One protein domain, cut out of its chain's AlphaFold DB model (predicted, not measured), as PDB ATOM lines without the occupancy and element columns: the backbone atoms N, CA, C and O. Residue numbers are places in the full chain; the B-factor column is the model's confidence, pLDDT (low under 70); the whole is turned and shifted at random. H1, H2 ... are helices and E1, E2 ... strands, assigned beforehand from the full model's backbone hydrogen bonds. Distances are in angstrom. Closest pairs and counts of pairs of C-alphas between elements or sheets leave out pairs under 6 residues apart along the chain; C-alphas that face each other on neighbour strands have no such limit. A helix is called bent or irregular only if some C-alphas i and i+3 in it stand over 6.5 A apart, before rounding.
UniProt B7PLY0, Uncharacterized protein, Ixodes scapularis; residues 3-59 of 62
ATOM      1  N   CYS A   3      26.954 -39.361 -59.905       45.47
ATOM      2  CA  CYS A   3      26.592 -40.592 -59.199       45.47
ATOM      3  C   CYS A   3      26.480 -40.412 -57.674       45.47
ATOM      4  O   CYS A   3      25.644 -41.054 -57.047       45.47
ATOM      5  N   THR A   4      27.268 -39.512 -57.073       54.94
ATOM      6  CA  THR A   4      27.314 -39.315 -55.610       54.94
ATOM      7  C   THR A   4      26.006 -38.748 -55.053       54.94
ATOM      8  O   THR A   4      25.535 -39.199 -54.015       54.94
ATOM      9  N   LEU A   5      25.375 -37.817 -55.777       55.62
ATOM     10  CA  LEU A   5      24.088 -37.235 -55.382       55.62
ATOM     11  C   LEU A   5      22.964 -38.284 -55.433       55.62
ATOM     12  O   LEU A   5      22.155 -38.373 -54.514       55.62
ATOM     13  N   SER A   6      22.961 -39.117 -56.481       58.62
ATOM     14  CA  SER A   6      21.969 -40.182 -56.664       58.62
ATOM     15  C   SER A   6      22.067 -41.262 -55.585       58.62
ATOM     16  O   SER A   6      21.043 -41.796 -55.166       58.62
ATOM     17  N   LEU A   7      23.279 -41.571 -55.114       59.41
ATOM     18  CA  LEU A   7      23.494 -42.561 -54.059       59.41
ATOM     19  C   LEU A   7      22.996 -42.050 -52.696       59.41
ATOM     20  O   LEU A   7      22.332 -42.789 -51.973       59.41
ATOM     21  N   CYS A   8      23.240 -40.776 -52.369       59.38
ATOM     22  CA  CYS A   8      22.735 -40.164 -51.134       59.38
ATOM     23  C   CYS A   8      21.200 -40.120 -51.087       59.38
ATOM     24  O   CYS A   8      20.613 -40.429 -50.052       59.38
ATOM     25  N   LEU A   9      20.549 -39.790 -52.208       59.75
ATOM     26  CA  LEU A   9      19.087 -39.805 -52.325       59.75
ATOM     27  C   LEU A   9      18.503 -41.203 -52.078       59.75
ATOM     28  O   LEU A   9      17.494 -41.331 -51.387       59.75
ATOM     29  N   LEU A  10      19.163 -42.250 -52.581       60.41
ATOM     30  CA  LEU A  10      18.729 -43.632 -52.384       60.41
ATOM     31  C   LEU A  10      18.833 -44.061 -50.911       60.41
ATOM     32  O   LEU A  10      17.907 -44.663 -50.378       60.41
ATOM     33  N   VAL A  11      19.926 -43.706 -50.230       62.62
ATOM     34  CA  VAL A  11      20.132 -44.039 -48.809       62.62
ATOM     35  C   VAL A  11      19.098 -43.348 -47.918       62.62
ATOM     36  O   VAL A  11      18.541 -43.985 -47.024       62.62
ATOM     37  N   VAL A  12      18.786 -42.076 -48.178       60.19
ATOM     38  CA  VAL A  12      17.756 -41.336 -47.428       60.19
ATOM     39  C   VAL A  12      16.365 -41.938 -47.658       60.19
ATOM     40  O   VAL A  12      15.611 -42.132 -46.702       60.19
ATOM     41  N   ALA A  13      16.034 -42.301 -48.899       59.75
ATOM     42  CA  ALA A  13      14.765 -42.955 -49.218       59.75
ATOM     43  C   ALA A  13      14.628 -44.322 -48.521       59.75
ATOM     44  O   ALA A  13      13.618 -44.596 -47.886       59.75
ATOM     45  N   VAL A  14      15.664 -45.164 -48.549       59.66
ATOM     46  CA  VAL A  14      15.632 -46.479 -47.881       59.66
ATOM     47  C   VAL A  14      15.541 -46.331 -46.357       59.66
ATOM     48  O   VAL A  14      14.787 -47.053 -45.706       59.66
ATOM     49  N   SER A  15      16.252 -45.356 -45.786       58.00
ATOM     50  CA  SER A  15      16.228 -45.093 -44.341       58.00
ATOM     51  C   SER A  15      14.849 -44.628 -43.867       58.00
ATOM     52  O   SER A  15      14.373 -45.074 -42.829       58.00
ATOM     53  N   THR A  16      14.179 -43.769 -44.638       58.16
ATOM     54  CA  THR A  16      12.820 -43.290 -44.322       58.16
ATOM     55  C   THR A  16      11.759 -44.388 -44.462       58.16
ATOM     56  O   THR A  16      10.850 -44.454 -43.635       58.16
ATOM     57  N   ILE A  17      11.902 -45.300 -45.429       58.41
ATOM     58  CA  ILE A  17      10.996 -46.452 -45.600       58.41
ATOM     59  C   ILE A  17      11.142 -47.453 -44.443       58.41
ATOM     60  O   ILE A  17      10.138 -47.928 -43.914       58.41
ATOM     61  N   CYS A  18      12.372 -47.741 -44.000       50.50
ATOM     62  CA  CYS A  18      12.606 -48.650 -42.872       50.50
ATOM     63  C   CYS A  18      11.998 -48.139 -41.558       50.50
ATOM     64  O   CYS A  18      11.480 -48.934 -40.780       50.50
ATOM     65  N   VAL A  19      12.023 -46.825 -41.315       54.78
ATOM     66  CA  VAL A  19      11.423 -46.233 -40.106       54.78
ATOM     67  C   VAL A  19       9.896 -46.350 -40.114       54.78
ATOM     68  O   VAL A  19       9.301 -46.536 -39.058       54.78
ATOM     69  N   LEU A  20       9.257 -46.301 -41.287       52.50
ATOM     70  CA  LEU A  20       7.798 -46.387 -41.400       52.50
ATOM     71  C   LEU A  20       7.260 -47.817 -41.211       52.50
ATOM     72  O   LEU A  20       6.126 -47.994 -40.777       52.50
ATOM     73  N   ALA A  21       8.065 -48.833 -41.534       53.50
ATOM     74  CA  ALA A  21       7.690 -50.243 -41.397       53.50
ATOM     75  C   ALA A  21       7.897 -50.802 -39.979       53.50
ATOM     76  O   ALA A  21       7.451 -51.911 -39.679       53.50
ATOM     77  N   LEU A  22       8.582 -50.061 -39.106       55.03
ATOM     78  CA  LEU A  22       8.750 -50.453 -37.717       55.03
ATOM     79  C   LEU A  22       7.458 -50.122 -36.958       55.03
ATOM     80  O   LEU A  22       7.032 -48.963 -36.962       55.03
ATOM     81  N   PRO A  23       6.821 -51.104 -36.292       58.44
ATOM     82  CA  PRO A  23       5.722 -50.796 -35.394       58.44
ATOM     83  C   PRO A  23       6.218 -49.788 -34.342       58.44
ATOM     84  O   PRO A  23       7.401 -49.826 -33.981       58.44
ATOM     85  N   PRO A  24       5.350 -48.882 -33.852       60.78
ATOM     86  CA  PRO A  24       5.738 -47.909 -32.840       60.78
ATOM     87  C   PRO A  24       6.497 -48.614 -31.708       60.78
ATOM     88  O   PRO A  24       6.077 -49.687 -31.266       60.78
ATOM     89  N   LEU A  25       7.647 -48.063 -31.294       56.69
ATOM     90  CA  LEU A  25       8.506 -48.679 -30.278       56.69
ATOM     91  C   LEU A  25       7.653 -49.095 -29.066       56.69
ATOM     92  O   LEU A  25       6.988 -48.257 -28.462       56.69
ATOM     93  N   GLY A  26       7.656 -50.392 -28.742       62.59
ATOM     94  CA  GLY A  26       6.825 -50.976 -27.677       62.59
ATOM     95  C   GLY A  26       5.588 -51.751 -28.150       62.59
ATOM     96  O   GLY A  26       4.895 -52.326 -27.319       62.59
ATOM     97  N   CYS A  27       5.329 -51.814 -29.460       68.00
ATOM     98  CA  CYS A  27       4.188 -52.534 -30.043       68.00
ATOM     99  C   CYS A  27       4.532 -53.886 -30.683       68.00
ATOM    100  O   CYS A  27       3.650 -54.582 -31.187       68.00
ATOM    101  N   THR A  28       5.803 -54.276 -30.676       65.25
ATOM    102  CA  THR A  28       6.237 -55.577 -31.192       65.25
ATOM    103  C   THR A  28       5.729 -56.687 -30.270       65.25
ATOM    104  O   THR A  28       6.044 -56.681 -29.084       65.25
ATOM    105  N   ASN A  29       5.000 -57.664 -30.821       66.50
ATOM    106  CA  ASN A  29       4.497 -58.840 -30.092       66.50
ATOM    107  C   ASN A  29       3.369 -58.572 -29.065       66.50
ATOM    108  O   ASN A  29       3.232 -59.307 -28.091       66.50
ATOM    109  N   ILE A  30       2.529 -57.548 -29.266       74.06
ATOM    110  CA  ILE A  30       1.323 -57.397 -28.435       74.06
ATOM    111  C   ILE A  30       0.242 -58.381 -28.889       74.06
ATOM    112  O   ILE A  30      -0.229 -58.315 -30.023       74.06
ATOM    113  N   ASN A  31      -0.197 -59.250 -27.976       80.31
ATOM    114  CA  ASN A  31      -1.429 -60.010 -28.147       80.31
ATOM    115  C   ASN A  31      -2.622 -59.189 -27.632       80.31
ATOM    116  O   ASN A  31      -2.777 -58.997 -26.422       80.31
ATOM    117  N   CYS A  32      -3.479 -58.720 -28.542       78.50
ATOM    118  CA  CYS A  32      -4.645 -57.914 -28.181       78.50
ATOM    119  C   CYS A  32      -5.649 -58.669 -27.297       78.50
ATOM    120  O   CYS A  32      -6.336 -58.033 -26.504       78.50
ATOM    121  N   GLU A  33      -5.697 -60.002 -27.364       77.94
ATOM    122  CA  GLU A  33      -6.601 -60.807 -26.527       77.94
ATOM    123  C   GLU A  33      -6.210 -60.797 -25.043       77.94
ATOM    124  O   GLU A  33      -7.050 -60.989 -24.170       77.94
ATOM    125  N   THR A  34      -4.933 -60.541 -24.746       80.19
ATOM    126  CA  THR A  34      -4.428 -60.448 -23.366       80.19
ATOM    127  C   THR A  34      -4.446 -59.027 -22.810       80.19
ATOM    128  O   THR A  34      -4.194 -58.829 -21.622       80.19
ATOM    129  N   GLN A  35      -4.732 -58.025 -23.647       75.62
ATOM    130  CA  GLN A  35      -4.731 -56.629 -23.228       75.62
ATOM    131  C   GLN A  35      -6.032 -56.288 -22.504       75.62
ATOM    132  O   GLN A  35      -7.127 -56.412 -23.048       75.62
ATOM    133  N   SER A  36      -5.911 -55.785 -21.276       84.00
ATOM    134  CA  SER A  36      -7.055 -55.229 -20.557       84.00
ATOM    135  C   SER A  36      -7.388 -53.851 -21.134       84.00
ATOM    136  O   SER A  36      -6.771 -52.842 -20.789       84.00
ATOM    137  N   CYS A  37      -8.335 -53.814 -22.072       83.12
ATOM    138  CA  CYS A  37      -8.807 -52.569 -22.663       83.12
ATOM    139  C   CYS A  37      -9.886 -51.918 -21.784       83.12
ATOM    140  O   CYS A  37     -10.797 -52.606 -21.316       83.12
ATOM    141  N   PRO A  38      -9.844 -50.588 -21.590       82.62
ATOM    142  CA  PRO A  38     -10.935 -49.889 -20.935       82.62
ATOM    143  C   PRO A  38     -12.217 -50.011 -21.775       82.62
ATOM    144  O   PRO A  38     -12.141 -49.991 -23.008       82.62
ATOM    145  N   PRO A  39     -13.397 -50.109 -21.139       81.75
ATOM    146  CA  PRO A  39     -14.657 -50.158 -21.861       81.75
ATOM    147  C   PRO A  39     -14.846 -48.868 -22.658       81.75
ATOM    148  O   PRO A  39     -14.707 -47.761 -22.130       81.75
ATOM    149  N   ILE A  40     -15.168 -49.018 -23.939       85.06
ATOM    150  CA  ILE A  40     -15.507 -47.888 -24.793       85.06
ATOM    151  C   ILE A  40     -17.002 -47.591 -24.652       85.06
ATOM    152  O   ILE A  40     -17.849 -48.452 -24.876       85.06
ATOM    153  N   GLY A  41     -17.319 -46.374 -24.210       82.94
ATOM    154  CA  GLY A  41     -18.694 -45.879 -24.176       82.94
ATOM    155  C   GLY A  41     -19.193 -45.472 -25.564       82.94
ATOM    156  O   GLY A  41     -18.510 -45.652 -26.572       82.94
ATOM    157  N   ASN A  42     -20.378 -44.864 -25.620       87.06
ATOM    158  CA  ASN A  42     -20.901 -44.323 -26.871       87.06
ATOM    159  C   ASN A  42     -20.139 -43.039 -27.248       87.06
ATOM    160  O   ASN A  42     -20.244 -42.027 -26.555       87.06
ATOM    161  N   CYS A  43     -19.344 -43.081 -28.319       86.81
ATOM    162  CA  CYS A  43     -18.514 -41.950 -28.723       86.81
ATOM    163  C   CYS A  43     -19.259 -41.020 -29.690       86.81
ATOM    164  O   CYS A  43     -19.476 -41.375 -30.846       86.81
ATOM    165  N   THR A  44     -19.573 -39.795 -29.262       86.62
ATOM    166  CA  THR A  44     -20.289 -38.799 -30.086       86.62
ATOM    167  C   THR A  44     -19.497 -38.341 -31.318       86.62
ATOM    168  O   THR A  44     -20.087 -38.077 -32.360       86.62
ATOM    169  N   CYS A  45     -18.165 -38.280 -31.222       87.94
ATOM    170  CA  CYS A  45     -17.272 -37.841 -32.308       87.94
ATOM    171  C   CYS A  45     -16.437 -38.982 -32.912       87.94
ATOM    172  O   CYS A  45     -15.413 -38.729 -33.538       87.94
ATOM    173  N   GLY A  46     -16.848 -40.236 -32.705       87.25
ATOM    174  CA  GLY A  46     -16.081 -41.413 -33.118       87.25
ATOM    175  C   GLY A  46     -14.954 -41.787 -32.149       87.25
ATOM    176  O   GLY A  46     -14.807 -41.214 -31.062       87.25
ATOM    177  N   ASN A  47     -14.161 -42.787 -32.533       90.94
ATOM    178  CA  ASN A  47     -13.096 -43.355 -31.715       90.94
ATOM    179  C   ASN A  47     -11.752 -43.399 -32.460       90.94
ATOM    180  O   ASN A  47     -11.694 -43.289 -33.681       90.94
ATOM    181  N   HIS A  48     -10.670 -43.562 -31.703       86.50
ATOM    182  CA  HIS A  48      -9.343 -43.865 -32.228       86.50
ATOM    183  C   HIS A  48      -8.743 -45.066 -31.508       86.50
ATOM    184  O   HIS A  48      -9.036 -45.327 -30.335       86.50
ATOM    185  N   THR A  49      -7.883 -45.789 -32.215       85.50
ATOM    186  CA  THR A  49      -7.104 -46.888 -31.661       85.50
ATOM    187  C   THR A  49      -5.974 -46.377 -30.771       85.50
ATOM    188  O   THR A  49      -5.303 -45.387 -31.058       85.50
ATOM    189  N   ILE A  50      -5.762 -47.080 -29.667       82.00
ATOM    190  CA  ILE A  50      -4.692 -46.891 -28.689       82.00
ATOM    191  C   ILE A  50      -4.059 -48.256 -28.380       82.00
ATOM    192  O   ILE A  50      -4.538 -49.288 -28.856       82.00
ATOM    193  N   LEU A  51      -2.993 -48.270 -27.570       78.38
ATOM    194  CA  LEU A  51      -2.256 -49.486 -27.191       78.38
ATOM    195  C   LEU A  51      -1.950 -50.352 -28.420       78.38
ATOM    196  O   LEU A  51      -2.429 -51.477 -28.546       78.38
ATOM    197  N   CYS A  52      -1.180 -49.787 -29.352       80.12
ATOM    198  CA  CYS A  52      -0.688 -50.518 -30.519       80.12
ATOM    199  C   CYS A  52      -1.781 -51.052 -31.457       80.12
ATOM    200  O   CYS A  52      -1.543 -51.999 -32.196       80.12
ATOM    201  N   GLY A  53      -2.973 -50.448 -31.432       80.31
ATOM    202  CA  GLY A  53      -4.103 -50.880 -32.252       80.31
ATOM    203  C   GLY A  53      -5.062 -51.843 -31.554       80.31
ATOM    204  O   GLY A  53      -6.079 -52.183 -32.145       80.31
ATOM    205  N   CYS A  54      -4.783 -52.262 -30.315       84.38
ATOM    206  CA  CYS A  54      -5.604 -53.257 -29.621       84.38
ATOM    207  C   CYS A  54      -6.836 -52.674 -28.924       84.38
ATOM    208  O   CYS A  54      -7.867 -53.336 -28.842       84.38
ATOM    209  N   CYS A  55      -6.746 -51.449 -28.404       85.94
ATOM    210  CA  CYS A  55      -7.837 -50.839 -27.647       85.94
ATOM    211  C   CYS A  55      -8.375 -49.607 -28.375       85.94
ATOM    212  O   CYS A  55      -7.667 -48.987 -29.162       85.94
ATOM    213  N   HIS A  56      -9.611 -49.212 -28.082       89.38
ATOM    214  CA  HIS A  56     -10.230 -48.023 -28.667       89.38
ATOM    215  C   HIS A  56     -10.576 -47.008 -27.579       89.38
ATOM    216  O   HIS A  56     -10.905 -47.374 -26.450       89.38
ATOM    217  N   LYS A  57     -10.532 -45.722 -27.923       88.19
ATOM    218  CA  LYS A  57     -10.920 -44.625 -27.035       88.19
ATOM    219  C   LYS A  57     -11.716 -43.580 -27.805       88.19
ATOM    220  O   LYS A  57     -11.420 -43.313 -28.966       88.19
ATOM    221  N   CYS A  58     -12.716 -42.975 -27.169       90.94
ATOM    222  CA  CYS A  58     -13.445 -41.868 -27.782       90.94
ATOM    223  C   CYS A  58     -12.531 -40.655 -27.978       90.94
ATOM    224  O   CYS A  58     -11.674 -40.368 -27.132       90.94
ATOM    225  N   TYR A  59     -12.743 -39.908 -29.060       88.69
ATOM    226  CA  TYR A  59     -12.156 -38.577 -29.176       88.69
ATOM    227  C   TYR A  59     -12.687 -37.675 -28.058       88.69
ATOM    228  O   TYR A  59     -13.886 -37.656 -27.776       88.69
TER     229      TYR A  59
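This is residues 3 to 59 of the 62 residues of an uncharacterized protein of Ixodes scapularis (UniProt B7PLY0). The model is a long helical arm, H1 with residue 22 after it, that sticks out from a small head; the head holds a hairpin of two short strands, E1 and E2, and residues 23 to 46, which have no named element and loop round one side of the hairpin. The length comes from the arm: residues 3 to 22 stand free, while the other 37 residues span 32 by 18 by 8 A. The printed part has 57 residues, with H1, E1 and E2 following in that order along the chain; the two strands make one antiparallel sheet, E1 - E2. The class is mixed, helices and strands, with under half of the residues, 27 of 57, in named elements. The whole is extended, with a radius of gyration of the C-alphas of 18.3 A and spans of 57 by 28 by 11 A.

H1 is residues 3 to 21 and measures 27.7 A from first to last C-alpha. It begins at C-alpha 3, at (26.592, -40.592, -59.199), and ends at C-alpha 21, at (7.690, -50.243, -41.397); it is not bent. Residues 22 to 46 hold no named element. E1 is residues 47 to 50, 9.6 A long. E2 is residues 55 to 58, 10.6 A long, and ends at C-alpha 58, at (-13.445, -41.868, -27.782).

H1 stands free: no C-alpha of residues 3 to 22 has within 10 A another that is 8 or more residues away along the chain. In H1 every O i to N i+4 pair is within hydrogen-bond range. H1 and E2 are apart. E1 and E2 form a hairpin, antiparallel neighbours with 142 degrees between their N-to-C directions. The C-alphas of Asn 47 and Cys 58 face each other at 4.2 A, and those of Ile 50 and Cys 55 at 5.2 A. Across this pair N 48 and O 57 are 2.8 A apart and N 50 and O 55 are 2.7 A apart, both within hydrogen-bond range.

The two C-alphas farthest apart are those of Cys 3 and Asn 42, at 57.6 A. The printed part runs from residue 3 to residue 59 and has no cut. The link from H1 to E1 is long, with 25 residues; the link from E1 to E2 is tight, with 4 residues. The mean pLDDT of the printed part is 71.7. Residues 3 to 29 are under 70, and H1 has a mean of 57; E1 has 86 and E2 has 89.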